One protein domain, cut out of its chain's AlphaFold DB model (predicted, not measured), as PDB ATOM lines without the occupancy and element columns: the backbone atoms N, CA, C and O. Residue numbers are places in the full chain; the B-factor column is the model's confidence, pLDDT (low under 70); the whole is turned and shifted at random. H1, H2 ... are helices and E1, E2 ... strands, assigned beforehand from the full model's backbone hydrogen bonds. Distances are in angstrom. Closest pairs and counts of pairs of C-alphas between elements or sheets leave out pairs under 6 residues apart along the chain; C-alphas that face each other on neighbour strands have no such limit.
ATOM      1  N   THR A   2      28.072  -9.930   5.176       32.59
ATOM      2  CA  THR A   2      29.470 -10.153   4.769       32.59
ATOM      3  C   THR A   2      29.545 -10.677   3.343       32.59
ATOM      4  O   THR A   2      30.565 -11.270   3.012       32.59
ATOM      5  N   GLY A   3      28.492 -10.490   2.530       44.78
ATOM      6  CA  GLY A   3      28.496 -10.836   1.113       44.78
ATOM      7  C   GLY A   3      29.811 -10.397   0.479       44.78
ATOM      8  O   GLY A   3      30.175  -9.217   0.522       44.78
ATOM      9  N   ASP A   4      30.576 -11.391   0.028       51.66
ATOM     10  CA  ASP A   4      31.929 -11.216  -0.480       51.66
ATOM     11  C   ASP A   4      31.878 -10.226  -1.649       51.66
ATOM     12  O   ASP A   4      31.283 -10.500  -2.692       51.66
ATOM     13  N   LEU A   5      32.466  -9.045  -1.448       53.16
ATOM     14  CA  LEU A   5      32.651  -8.057  -2.502       53.16
ATOM     15  C   LEU A   5      33.831  -8.517  -3.350       53.16
ATOM     16  O   LEU A   5      34.954  -8.595  -2.841       53.16
ATOM     17  N   ILE A   6      33.587  -8.800  -4.626       59.50
ATOM     18  CA  ILE A   6      34.647  -9.159  -5.567       59.50
ATOM     19  C   ILE A   6      34.775  -8.031  -6.592       59.50
ATOM     20  O   ILE A   6      34.236  -8.108  -7.691       59.50
ATOM     21  N   THR A   7      35.478  -6.967  -6.202       50.38
ATOM     22  CA  THR A   7      35.764  -5.798  -7.049       50.38
ATOM     23  C   THR A   7      37.260  -5.673  -7.343       50.38
ATOM     24  O   THR A   7      38.100  -6.279  -6.668       50.38
ATOM     25  N   ALA A   8      37.601  -4.884  -8.366       42.84
ATOM     26  CA  ALA A   8      38.971  -4.529  -8.750       42.84
ATOM     27  C   ALA A   8      39.871  -5.703  -9.197       42.84
ATOM     28  O   ALA A   8      41.091  -5.688  -8.987       42.84
ATOM     29  N   ASN A   9      39.305  -6.715  -9.862       54.53
ATOM     30  CA  ASN A   9      40.122  -7.755 -10.480       54.53
ATOM     31  C   ASN A   9      40.738  -7.208 -11.781       54.53
ATOM     32  O   ASN A   9      40.042  -6.927 -12.752       54.53
ATOM     33  N   THR A  10      42.062  -7.046 -11.812       44.91
ATOM     34  CA  THR A  10      42.803  -6.425 -12.935       44.91
ATOM     35  C   THR A  10      43.016  -7.372 -14.135       44.91
ATOM     36  O   THR A  10      43.985  -7.239 -14.882       44.91
ATOM     37  N   GLY A  11      42.121  -8.351 -14.313       55.56
ATOM     38  CA  GLY A  11      42.134  -9.369 -15.374       55.56
ATOM     39  C   GLY A  11      40.761  -9.541 -16.041       55.56
ATOM     40  O   GLY A  11      39.907  -8.669 -15.921       55.56
ATOM     41  N   ASP A  12      40.533 -10.667 -16.729       56.69
ATOM     42  CA  ASP A  12      39.260 -10.992 -17.413       56.69
ATOM     43  C   ASP A  12      38.135 -11.399 -16.426       56.69
ATOM     44  O   ASP A  12      37.512 -12.450 -16.582       56.69
ATOM     45  N   GLY A  13      37.899 -10.602 -15.383       60.12
ATOM     46  CA  GLY A  13      36.832 -10.819 -14.403       60.12
ATOM     47  C   GLY A  13      37.068 -11.900 -13.359       60.12
ATOM     48  O   GLY A  13      38.186 -12.382 -13.143       60.12
ATOM     49  N   VAL A  14      35.994 -12.267 -12.656       70.00
ATOM     50  CA  VAL A  14      35.999 -13.343 -11.661       70.00
ATOM     51  C   VAL A  14      35.890 -14.695 -12.365       70.00
ATOM     52  O   VAL A  14      34.873 -15.010 -12.978       70.00
ATOM     53  N   PHE A  15      36.939 -15.515 -12.260       69.25
ATOM     54  CA  PHE A  15      36.962 -16.861 -12.837       69.25
ATOM     55  C   PHE A  15      36.217 -17.842 -11.935       69.25
ATOM     56  O   PHE A  15      36.632 -18.093 -10.798       69.25
ATOM     57  N   LEU A  16      35.153 -18.438 -12.465       69.38
ATOM     58  CA  LEU A  16      34.313 -19.381 -11.741       69.38
ATOM     59  C   LEU A  16      34.453 -20.784 -12.361       69.38
ATOM     60  O   LEU A  16      34.104 -21.017 -13.516       69.38
ATOM     61  N   GLU A  17      34.979 -21.725 -11.571       63.66
ATOM     62  CA  GLU A  17      34.990 -23.172 -11.845       63.66
ATOM     63  C   GLU A  17      34.492 -23.920 -10.604       63.66
ATOM     64  O   GLU A  17      34.605 -23.412  -9.481       63.66
ATOM     65  N   VAL A  18      33.985 -25.148 -10.788       49.28
ATOM     66  CA  VAL A  18      33.469 -25.999  -9.700       49.28
ATOM     67  C   VAL A  18      34.435 -26.014  -8.507       49.28
ATOM     68  O   VAL A  18      35.564 -26.499  -8.597       49.28
ATOM     69  N   GLY A  19      33.963 -25.493  -7.370       46.94
ATOM     70  CA  GLY A  19      34.673 -25.509  -6.090       46.94
ATOM     71  C   GLY A  19      35.664 -24.366  -5.844       46.94
ATOM     72  O   GLY A  19      36.438 -24.473  -4.893       46.94
ATOM     73  N   ARG A  20      35.678 -23.300  -6.663       50.38
ATOM     74  CA  ARG A  20      36.600 -22.165  -6.463       50.38
ATOM     75  C   ARG A  20      35.968 -20.901  -5.881       50.38
ATOM     76  O   ARG A  20      36.631 -20.289  -5.053       50.38
ATOM     77  N   ILE A  21      34.723 -20.560  -6.210       52.72
ATOM     78  CA  ILE A  21      33.943 -19.465  -5.599       52.72
ATOM     79  C   ILE A  21      32.464 -19.880  -5.633       52.72
ATOM     80  O   ILE A  21      31.996 -20.368  -6.662       52.72
ATOM     81  N   ALA A  22      31.745 -19.730  -4.519       54.66
ATOM     82  CA  ALA A  22      30.290 -19.861  -4.482       54.66
ATOM     83  C   ALA A  22      29.697 -18.451  -4.506       54.66
ATOM     84  O   ALA A  22      29.925 -17.683  -3.575       54.66
ATOM     85  N   LEU A  23      28.982 -18.112  -5.580       65.56
ATOM     86  CA  LEU A  23      28.114 -16.937  -5.587       65.56
ATOM     87  C   LEU A  23      27.014 -17.159  -4.548       65.56
ATOM     88  O   LEU A  23      26.566 -18.294  -4.354       65.56
ATOM     89  N   SER A  24      26.612 -16.101  -3.851       61.22
ATOM     90  CA  SER A  24      25.517 -16.205  -2.900       61.22
ATOM     91  C   SER A  24      24.260 -16.660  -3.624       61.22
ATOM     92  O   SER A  24      23.879 -16.096  -4.643       61.22
ATOM     93  N   THR A  25      23.613 -17.685  -3.079       58.25
ATOM     94  CA  THR A  25      22.292 -18.136  -3.518       58.25
ATOM     95  C   THR A  25      21.186 -17.565  -2.630       58.25
ATOM     96  O   THR A  25      20.028 -17.944  -2.795       58.25
ATOM     97  N   ASP A  26      21.509 -16.700  -1.665       56.09
ATOM     98  CA  ASP A  26      20.539 -16.106  -0.745       56.09
ATOM     99  C   ASP A  26      20.103 -14.713  -1.242       56.09
ATOM    100  O   ASP A  26      20.937 -13.809  -1.297       56.09
ATOM    101  N   PRO A  27      18.812 -14.498  -1.570       54.72
ATOM    102  CA  PRO A  27      18.298 -13.172  -1.923       54.72
ATOM    103  C   PRO A  27      18.454 -12.118  -0.823       54.72
ATOM    104  O   PRO A  27      18.441 -10.930  -1.127       54.72
ATOM    105  N   GLY A  28      18.582 -12.522   0.444       51.78
ATOM    106  CA  GLY A  28      18.803 -11.610   1.568       51.78
ATOM    107  C   GLY A  28      20.270 -11.235   1.810       51.78
ATOM    108  O   GLY A  28      20.533 -10.413   2.685       51.78
ATOM    109  N   ASP A  29      21.216 -11.840   1.085       58.19
ATOM    110  CA  ASP A  29      22.658 -11.554   1.174       58.19
ATOM    111  C   ASP A  29      23.322 -11.794  -0.198       58.19
ATOM    112  O   ASP A  29      24.128 -12.719  -0.331       58.19
ATOM    113  N   PRO A  30      22.945 -11.046  -1.256       63.12
ATOM    114  CA  PRO A  30      23.432 -11.297  -2.611       63.12
ATOM    115  C   PRO A  30      24.944 -11.059  -2.729       63.12
ATOM    116  O   PRO A  30      25.537 -10.289  -1.972       63.12
ATOM    117  N   SER A  31      25.581 -11.701  -3.712       71.12
ATOM    118  CA  SER A  31      26.972 -11.395  -4.074       71.12
ATOM    119  C   SER A  31      27.027 -10.137  -4.934       71.12
ATOM    120  O   SER A  31      26.240  -9.994  -5.863       71.12
ATOM    121  N   TRP A  32      27.979  -9.253  -4.648       72.12
ATOM    122  CA  TRP A  32      28.142  -7.971  -5.335       72.12
ATOM    123  C   TRP A  32      29.309  -8.069  -6.320       72.12
ATOM    124  O   TRP A  32      30.455  -8.232  -5.888       72.12
ATOM    125  N   ILE A  33      29.022  -8.005  -7.626       74.00
ATOM    126  CA  ILE A  33      30.027  -8.137  -8.691       74.00
ATOM    127  C   ILE A  33      29.740  -7.103  -9.788       74.00
ATOM    128  O   ILE A  33      28.841  -7.291 -10.602       74.00
ATOM    129  N   TYR A  34      30.503  -6.011  -9.782       69.12
ATOM    130  CA  TYR A  34      30.460  -4.943 -10.785       69.12
ATOM    131  C   TYR A  34      31.791  -4.163 -10.790       69.12
ATOM    132  O   TYR A  34      32.549  -4.212  -9.814       69.12
ATOM    133  N   GLY A  35      32.075  -3.425 -11.866       63.34
ATOM    134  CA  GLY A  35      33.217  -2.510 -11.965       63.34
ATOM    135  C   GLY A  35      34.551  -3.180 -12.320       63.34
ATOM    136  O   GLY A  35      35.618  -2.616 -12.059       63.34
ATOM    137  N   ASN A  36      34.539  -4.386 -12.895       68.12
ATOM    138  CA  ASN A  36      35.761  -5.060 -13.335       68.12
ATOM    139  C   ASN A  36      36.210  -4.565 -14.727       68.12
ATOM    140  O   ASN A  36      35.410  -4.259 -15.601       68.12
ATOM    141  N   SER A  37      37.527  -4.493 -14.966       66.12
ATOM    142  CA  SER A  37      38.089  -3.884 -16.190       66.12
ATOM    143  C   SER A  37      37.913  -4.706 -17.478       66.12
ATOM    144  O   SER A  37      38.277  -4.236 -18.557       66.12
ATOM    145  N   GLY A  38      37.429  -5.943 -17.362       76.00
ATOM    146  CA  GLY A  38      37.174  -6.861 -18.470       76.00
ATOM    147  C   GLY A  38      35.734  -7.353 -18.417       76.00
ATOM    148  O   GLY A  38      34.810  -6.594 -18.677       76.00
ATOM    149  N   TYR A  39      35.560  -8.619 -18.057       82.38
ATOM    150  CA  TYR A  39      34.260  -9.159 -17.669       82.38
ATOM    151  C   TYR A  39      34.071  -9.003 -16.157       82.38
ATOM    152  O   TYR A  39      35.045  -8.932 -15.415       82.38
ATOM    153  N   GLU A  40      32.835  -8.985 -15.690       80.38
ATOM    154  CA  GLU A  40      32.470  -9.148 -14.285       80.38
ATOM    155  C   GLU A  40      32.631 -10.610 -13.867       80.38
ATOM    156  O   GLU A  40      33.298 -10.937 -12.882       80.38
ATOM    157  N   VAL A  41      32.106 -11.519 -14.689       82.94
ATOM    158  CA  VAL A  41      32.175 -12.964 -14.468       82.94
ATOM    159  C   VAL A  41      32.687 -13.658 -15.719       82.94
ATOM    160  O   VAL A  41      32.220 -13.403 -16.824       82.94
ATOM    161  N   ARG A  42      33.616 -14.599 -15.533       85.38
ATOM    162  CA  ARG A  42      34.102 -15.481 -16.591       85.38
ATOM    163  C   ARG A  42      33.872 -16.935 -16.219       85.38
ATOM    164  O   ARG A  42      34.513 -17.468 -15.306       85.38
ATOM    165  N   ASN A  43      33.000 -17.597 -16.973       86.88
ATOM    166  CA  ASN A  43      32.847 -19.038 -16.895       86.88
ATOM    167  C   ASN A  43      33.985 -19.714 -17.664       86.88
ATOM    168  O   ASN A  43      34.063 -19.609 -18.887       86.88
ATOM    169  N   SER A  44      34.883 -20.407 -16.961       82.81
ATOM    170  CA  SER A  44      35.923 -21.225 -17.604       82.81
ATOM    171  C   SER A  44      35.612 -22.722 -17.598       82.81
ATOM    172  O   SER A  44      36.409 -23.526 -18.088       82.81
ATOM    173  N   GLY A  45      34.443 -23.111 -17.085       83.38
ATOM    174  CA  GLY A  45      33.933 -24.466 -17.201       83.38
ATOM    175  C   GLY A  45      33.502 -24.780 -18.635       83.38
ATOM    176  O   GLY A  45      32.929 -23.945 -19.322       83.38
ATOM    177  N   ALA A  46      33.758 -26.004 -19.098       86.75
ATOM    178  CA  ALA A  46      33.348 -26.425 -20.437       86.75
ATOM    179  C   ALA A  46      31.829 -26.639 -20.526       86.75
ATOM    180  O   ALA A  46      31.255 -27.258 -19.623       86.75
ATOM    181  N   PHE A  47      31.215 -26.233 -21.640       87.25
ATOM    182  CA  PHE A  47      29.796 -26.458 -21.916       87.25
ATOM    183  C   PHE A  47      29.414 -27.938 -21.785       87.25
ATOM    184  O   PHE A  47      30.056 -28.814 -22.374       87.25
ATOM    185  N   GLN A  48      28.328 -28.222 -21.061       83.50
ATOM    186  CA  GLN A  48      27.751 -29.571 -20.984       83.50
ATOM    187  C   GLN A  48      26.246 -29.578 -21.252       83.50
ATOM    188  O   GLN A  48      25.762 -30.411 -22.021       83.50
ATOM    189  N   PHE A  49      25.499 -28.664 -20.629       80.69
ATOM    190  CA  PHE A  49      24.044 -28.615 -20.718       80.69
ATOM    191  C   PHE A  49      23.539 -27.191 -20.461       80.69
ATOM    192  O   PHE A  49      23.978 -26.576 -19.508       80.69
ATOM    193  N   ALA A  50      22.611 -26.670 -21.268       77.62
ATOM    194  CA  ALA A  50      22.138 -25.277 -21.167       77.62
ATOM    195  C   ALA A  50      20.822 -25.095 -20.383       77.62
ATOM    196  O   ALA A  50      20.332 -23.981 -20.269       77.62
ATOM    197  N   GLY A  51      20.179 -26.177 -19.933       79.50
ATOM    198  CA  GLY A  51      18.805 -26.128 -19.406       79.50
ATOM    199  C   GLY A  51      18.680 -26.200 -17.886       79.50
ATOM    200  O   GLY A  51      17.563 -26.293 -17.389       79.50
ATOM    201  N   ASP A  52      19.798 -26.246 -17.166       81.38
ATOM    202  CA  ASP A  52      19.825 -26.409 -15.714       81.38
ATOM    203  C   ASP A  52      20.938 -25.521 -15.133       81.38
ATOM    204  O   ASP A  52      22.110 -25.755 -15.451       81.38
ATOM    205  N   PRO A  53      20.597 -24.496 -14.331       76.25
ATOM    206  CA  PRO A  53      21.574 -23.594 -13.723       76.25
ATOM    207  C   PRO A  53      22.518 -24.293 -12.745       76.25
ATOM    208  O   PRO A  53      23.637 -23.828 -12.550       76.25
ATOM    209  N   GLU A  54      22.117 -25.440 -12.191       77.00
ATOM    210  CA  GLU A  54      22.936 -26.237 -11.275       77.00
ATOM    211  C   GLU A  54      23.736 -27.336 -11.996       77.00
ATOM    212  O   GLU A  54      24.470 -28.104 -11.363       77.00
ATOM    213  N   ALA A  55      23.616 -27.442 -13.327       78.00
ATOM    214  CA  ALA A  55      24.389 -28.414 -14.086       78.00
ATOM    215  C   ALA A  55      25.894 -28.142 -13.982       78.00
ATOM    216  O   ALA A  55      26.357 -27.014 -13.819       78.00
ATOM    217  N   LEU A  56      26.680 -29.212 -14.124       79.62
ATOM    218  CA  LEU A  56      28.137 -29.132 -14.101       79.62
ATOM    219  C   LEU A  56      28.638 -28.065 -15.082       79.62
ATOM    220  O   LEU A  56      28.274 -28.086 -16.257       79.62
ATOM    221  N   ASN A  57      29.523 -27.198 -14.582       82.19
ATOM    222  CA  ASN A  57      30.143 -26.083 -15.301       82.19
ATOM    223  C   ASN A  57      29.205 -24.930 -15.690       82.19
ATOM    224  O   ASN A  57      29.676 -23.980 -16.309       82.19
ATOM    225  N   ASN A  58      27.927 -24.969 -15.317       84.62
ATOM    226  CA  ASN A  58      27.098 -23.771 -15.331       84.62
ATOM    227  C   ASN A  58      27.278 -22.988 -14.034       84.62
ATOM    228  O   ASN A  58      27.737 -23.517 -13.017       84.62
ATOM    229  N   ILE A  59      26.928 -21.712 -14.100       82.19
ATOM    230  CA  ILE A  59      26.979 -20.799 -12.969       82.19
ATOM    231  C   ILE A  59      25.574 -20.271 -12.741       82.19
ATOM    232  O   ILE A  59      24.968 -19.698 -13.646       82.19
ATOM    233  N   ASP A  60      25.083 -20.439 -11.518       80.31
ATOM    234  CA  ASP A  60      23.870 -19.781 -11.059       80.31
ATOM    235  C   ASP A  60      24.229 -18.416 -10.461       80.31
ATOM    236  O   ASP A  60      24.557 -18.291  -9.283       80.31
ATOM    237  N   GLY A  61      24.242 -17.401 -11.320       77.62
ATOM    238  CA  GLY A  61      24.422 -15.995 -10.972       77.62
ATOM    239  C   GLY A  61      23.098 -15.236 -10.907       77.62
ATOM    240  O   GLY A  61      23.097 -14.008 -10.947       77.62
ATOM    241  N   ARG A  62      21.958 -15.934 -10.816       78.75
ATOM    242  CA  ARG A  62      20.652 -15.268 -10.722       78.75
ATOM    243  C   ARG A  62      20.550 -14.405  -9.480       78.75
ATOM    244  O   ARG A  62      19.834 -13.422  -9.504       78.75
ATOM    245  N   ASN A  63      21.351 -14.726  -8.465       70.62
ATOM    246  CA  ASN A  63      21.311 -14.093  -7.162       70.62
ATOM    247  C   ASN A  63      22.461 -13.089  -6.927       70.62
ATOM    248  O   ASN A  63      22.861 -12.819  -5.792       70.62
ATOM    249  N   VAL A  64      23.025 -12.568  -8.021       74.81
ATOM    250  CA  VAL A  64      24.131 -11.603  -8.042       74.81
ATOM    251  C   VAL A  64      23.600 -10.202  -8.314       74.81
ATOM    252  O   VAL A  64      22.732 -10.004  -9.163       74.81
ATOM    253  N   PHE A  65      24.165  -9.223  -7.614       75.25
ATOM    254  CA  PHE A  65      24.023  -7.824  -7.971       75.25
ATOM    255  C   PHE A  65      25.073  -7.435  -9.019       75.25
ATOM    256  O   PHE A  65      26.272  -7.468  -8.734       75.25
ATOM    257  N   TRP A  66      24.599  -7.061 -10.210       74.31
ATOM    258  CA  TRP A  66      25.410  -6.781 -11.404       74.31
ATOM    259  C   TRP A  66      25.748  -5.296 -11.608       74.31
ATOM    260  O   TRP A  66      26.326  -4.937 -12.629       74.31
ATOM    261  N   GLY A  67      25.341  -4.403 -10.698       67.06
ATOM    262  CA  GLY A  67      25.533  -2.953 -10.855       67.06
ATOM    263  C   GLY A  67      24.541  -2.262 -11.804       67.06
ATOM    264  O   GLY A  67      24.439  -1.042 -11.793       67.06
ATOM    265  N   THR A  68      23.777  -3.017 -12.598       64.06
ATOM    266  CA  THR A  68      22.799  -2.512 -13.576       64.06
ATOM    267  C   THR A  68      21.645  -3.505 -13.757       64.06
ATOM    268  O   THR A  68      21.758  -4.672 -13.379       64.06
ATOM    269  N   MET A  69      20.523  -3.041 -14.317       70.25
ATOM    270  CA  MET A  69      19.393  -3.879 -14.755       70.25
ATOM    271  C   MET A  69      19.299  -3.989 -16.284       70.25
ATOM    272  O   MET A  69      18.432  -4.704 -16.787       70.25
ATOM    273  N   ASP A  70      20.144  -3.273 -17.035       76.31
ATOM    274  CA  ASP A  70      20.169  -3.392 -18.491       76.31
ATOM    275  C   ASP A  70      20.763  -4.752 -18.867       76.31
ATOM    276  O   ASP A  70      21.962  -4.985 -18.727       76.31
ATOM    277  N   GLU A  71      19.916  -5.656 -19.360       82.94
ATOM    278  CA  GLU A  71      20.320  -6.996 -19.802       82.94
ATOM    279  C   GLU A  71      21.490  -6.956 -20.797       82.94
ATOM    280  O   GLU A  71      22.321  -7.859 -20.809       82.94
ATOM    281  N   THR A  72      21.587  -5.902 -21.609       84.94
ATOM    282  CA  THR A  72      22.682  -5.719 -22.567       84.94
ATOM    283  C   THR A  72      24.004  -5.456 -21.855       84.94
ATOM    284  O   THR A  72      25.031  -5.994 -22.264       84.94
ATOM    285  N   GLU A  73      23.989  -4.634 -20.804       82.25
ATOM    286  CA  GLU A  73      25.173  -4.319 -20.001       82.25
ATOM    287  C   GLU A  73      25.584  -5.519 -19.144       82.25
ATOM    288  O   GLU A  73      26.762  -5.875 -19.129       82.25
ATOM    289  N   ILE A  74      24.615  -6.204 -18.523       83.12
ATOM    290  CA  ILE A  74      24.862  -7.435 -17.757       83.12
ATOM    291  C   ILE A  74      25.479  -8.504 -18.664       83.12
ATOM    292  O   ILE A  74      26.525  -9.061 -18.338       83.12
ATOM    293  N   GLN A  75      24.874  -8.761 -19.829       89.38
ATOM    294  CA  GLN A  75      25.384  -9.754 -20.773       89.38
ATOM    295  C   GLN A  75      26.777  -9.385 -21.291       89.38
ATOM    296  O   GLN A  75      27.610 -10.271 -21.445       89.38
ATOM    297  N   ALA A  76      27.050  -8.102 -21.552       87.50
ATOM    298  CA  ALA A  76      28.375  -7.651 -21.977       87.50
ATOM    299  C   ALA A  76      29.443  -7.829 -20.880       87.50
ATOM    300  O   ALA A  76      30.618  -8.010 -21.197       87.50
ATOM    301  N   GLY A  77      29.035  -7.798 -19.608       85.44
ATOM    302  CA  GLY A  77      29.880  -8.066 -18.446       85.44
ATOM    303  C   GLY A  77      30.096  -9.553 -18.147       85.44
ATOM    304  O   GLY A  77      30.832  -9.884 -17.223       85.44
ATOM    305  N   ILE A  78      29.513 -10.482 -18.901       89.31
ATOM    306  CA  ILE A  78      29.632 -11.923 -18.652       89.31
ATOM    307  C   ILE A  78      30.361 -12.576 -19.826       89.31
ATOM    308  O   ILE A  78      29.962 -12.377 -20.962       89.31
ATOM    309  N   TYR A  79      31.399 -13.374 -19.554       89.44
ATOM    310  CA  TYR A  79      32.010 -14.266 -20.548       89.44
ATOM    311  C   TYR A  79      31.547 -15.700 -20.321       89.44
ATOM    312  O   TYR A  79      31.968 -16.349 -19.352       89.44
ATOM    313  N   ASP A  80      30.704 -16.207 -21.216       90.62
ATOM    314  CA  ASP A  80      30.113 -17.539 -21.102       90.62
ATOM    315  C   ASP A  80      29.868 -18.202 -22.473       90.62
ATOM    316  O   ASP A  80      30.546 -17.909 -23.461       90.62
ATOM    317  N   TYR A  81      28.932 -19.154 -22.530       91.62
ATOM    318  CA  TYR A  81      28.490 -19.818 -23.756       91.62
ATOM    319  C   TYR A  81      28.165 -18.860 -24.919       91.62
ATOM    320  O   TYR A  81      28.350 -19.228 -26.085       91.62
ATOM    321  N   PHE A  82      27.641 -17.665 -24.634       90.19
ATOM    322  CA  PHE A  82      27.224 -16.720 -25.668       90.19
ATOM    323  C   PHE A  82      28.410 -16.019 -26.343       90.19
ATOM    324  O   PHE A  82      28.321 -15.709 -27.534       90.19
ATOM    325  N   ASP A  83      29.529 -15.848 -25.639       92.69
ATOM    326  CA  ASP A  83      30.791 -15.345 -26.197       92.69
ATOM    327  C   ASP A  83      31.609 -16.461 -26.854       92.69
ATOM    328  O   ASP A  83      32.193 -16.283 -27.928       92.69
ATOM    329  N   ASP A  84      31.636 -17.633 -26.215       90.88
ATOM    330  CA  ASP A  84      32.358 -18.815 -26.666       90.88
ATOM    331  C   ASP A  84      31.541 -20.074 -26.371       90.88
ATOM    332  O   ASP A  84      31.449 -20.536 -25.236       90.88
ATOM    333  N   GLY A  85      31.010 -20.700 -27.425       90.69
ATOM    334  CA  GLY A  85      30.175 -21.901 -27.312       90.69
ATOM    335  C   GLY A  85      30.869 -23.130 -26.700       90.69
ATOM    336  O   GLY A  85      30.224 -24.166 -26.524       90.69
ATOM    337  N   GLY A  86      32.173 -23.057 -26.410       89.50
ATOM    338  CA  GLY A  86      32.899 -24.038 -25.608       89.50
ATOM    339  C   GLY A  86      32.721 -23.881 -24.093       89.50
ATOM    340  O   GLY A  86      33.050 -24.820 -23.362       89.50
ATOM    341  N   MET A  87      32.196 -22.751 -23.621       88.94
ATOM    342  CA  MET A  87      32.039 -22.422 -22.203       88.94
ATOM    343  C   MET A  87      30.641 -22.771 -21.683       88.94
ATOM    344  O   MET A  87      29.667 -22.833 -22.432       88.94
ATOM    345  N   GLY A  88      30.542 -23.039 -20.383       88.06
ATOM    346  CA  GLY A  88      29.267 -23.213 -19.699       88.06
ATOM    347  C   GLY A  88      28.443 -21.926 -19.684       88.06
ATOM    348  O   GLY A  88      28.947 -20.844 -19.974       88.06
ATOM    349  N   VAL A  89      27.169 -22.046 -19.328       89.25
ATOM    350  CA  VAL A  89      26.238 -20.907 -19.289       89.25
ATOM    351  C   VAL A  89      26.313 -20.228 -17.925       89.25
ATOM    352  O   VAL A  89      26.383 -20.908 -16.895       89.25
ATOM    353  N   VAL A  90      26.273 -18.899 -17.909       88.38
ATOM    354  CA  VAL A  90      25.984 -18.125 -16.702       88.38
ATOM    355  C   VAL A  90      24.509 -17.763 -16.738       88.38
ATOM    356  O   VAL A  90      24.041 -17.025 -17.599       88.38
ATOM    357  N   PHE A  91      23.755 -18.307 -15.793       86.44
ATOM    358  CA  PHE A  91      22.377 -17.902 -15.589       86.44
ATOM    359  C   PHE A  91      22.398 -16.663 -14.730       86.44
ATOM    360  O   PHE A  91      22.860 -16.707 -13.597       86.44
ATOM    361  N   TYR A  92      21.881 -15.576 -15.265       83.81
ATOM    362  CA  TYR A  92      21.609 -14.379 -14.505       83.81
ATOM    363  C   TYR A  92      20.121 -14.096 -14.603       83.81
ATOM    364  O   TYR A  92      19.444 -14.435 -15.574       83.81
ATOM    365  N   GLU A  93      19.606 -13.496 -13.552       76.19
ATOM    366  CA  GLU A  93      18.401 -12.711 -13.637       76.19
ATOM    367  C   GLU A  93      18.897 -11.265 -13.563       76.19
ATOM    368  O   GLU A  93      19.864 -11.000 -12.834       76.19
ATOM    369  N   PRO A  94      18.296 -10.321 -14.305       66.56
ATOM    370  CA  PRO A  94      18.399  -8.911 -13.964       66.56
ATOM    371  C   PRO A  94      17.672  -8.759 -12.627       66.56
ATOM    372  O   PRO A  94      16.495  -8.407 -12.558       66.56
ATOM    373  N   TRP A  95      18.321  -9.213 -11.557       54.75
ATOM    374  CA  TRP A  95      17.734  -9.278 -10.242       54.75
ATOM    375  C   TRP A  95      17.570  -7.849  -9.771       54.75
ATOM    376  O   TRP A  95      18.511  -7.178  -9.353       54.75
ATOM    377  N   ALA A  96      16.324  -7.401  -9.837       43.84
ATOM    378  CA  ALA A  96      15.823  -6.455  -8.881       43.84
ATOM    379  C   ALA A  96      15.958  -7.105  -7.492       43.84
ATOM    380  O   ALA A  96      15.058  -7.793  -7.011       43.84
ATOM    381  N   VAL A  97      17.072  -6.818  -6.810       49.72
ATOM    382  CA  VAL A  97      16.968  -6.424  -5.396       49.72
ATOM    383  C   VAL A  97      15.816  -5.408  -5.257       49.72
ATOM    384  O   VAL A  97      15.454  -4.794  -6.272       49.72
ATOM    385  N   PRO A  98      15.187  -5.242  -4.068       53.03
ATOM    386  CA  PRO A  98      14.283  -4.106  -3.838       53.03
ATOM    387  C   PRO A  98      14.871  -2.894  -4.553       53.03
ATOM    388  O   PRO A  98      16.063  -2.657  -4.382       53.03
TER     389      PRO A  98
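What this domain is: This is residues 2 to 98 of the 201 residues of the protein "PEP-CTERM domain-containing protein" of Planctomycetes bacterium RBG_13_63_9 (UniProt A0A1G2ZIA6). With little regular structure, the chain is wound in stacked turns, mostly loop: E1, E2 and residues 78 to 79 run side by side through successive turns, and the short H1 sits in a later turn, away from E1. The 97 printed residues hold two strands and one helix, in the order E1, E2, H1; the sheet is parallel, and the class is mixed, with 12 residues in named elements. It is compact, with a radius of gyration of the C-alphas of 12.2 A, and spans 32 by 27 by 26 A.

Where its parts are: E1, residues 14 to 16, begins at C-alpha (35.999, -13.343, -11.661). E2 is residues 41 to 43. H1, residues 71 to 76, is 8.4 A long and ends at C-alpha (28.375, -7.651, -21.977).

How they stand to each other: E1 and E2 are parallel at 30 degrees; C-alphas 14 and 41 face each other at 4.8 A, and N 42 and O 14 are within hydrogen-bond range at 2.9 A. In H1 every O i to N i+4 pair is within range. E1 and H1 are apart.

The domain as a whole: The printed part has no cut. Both links are long, 24 and 27 residues. Confidence is under 70 in 39 residues, among them 2 to 13 and 15 to 30.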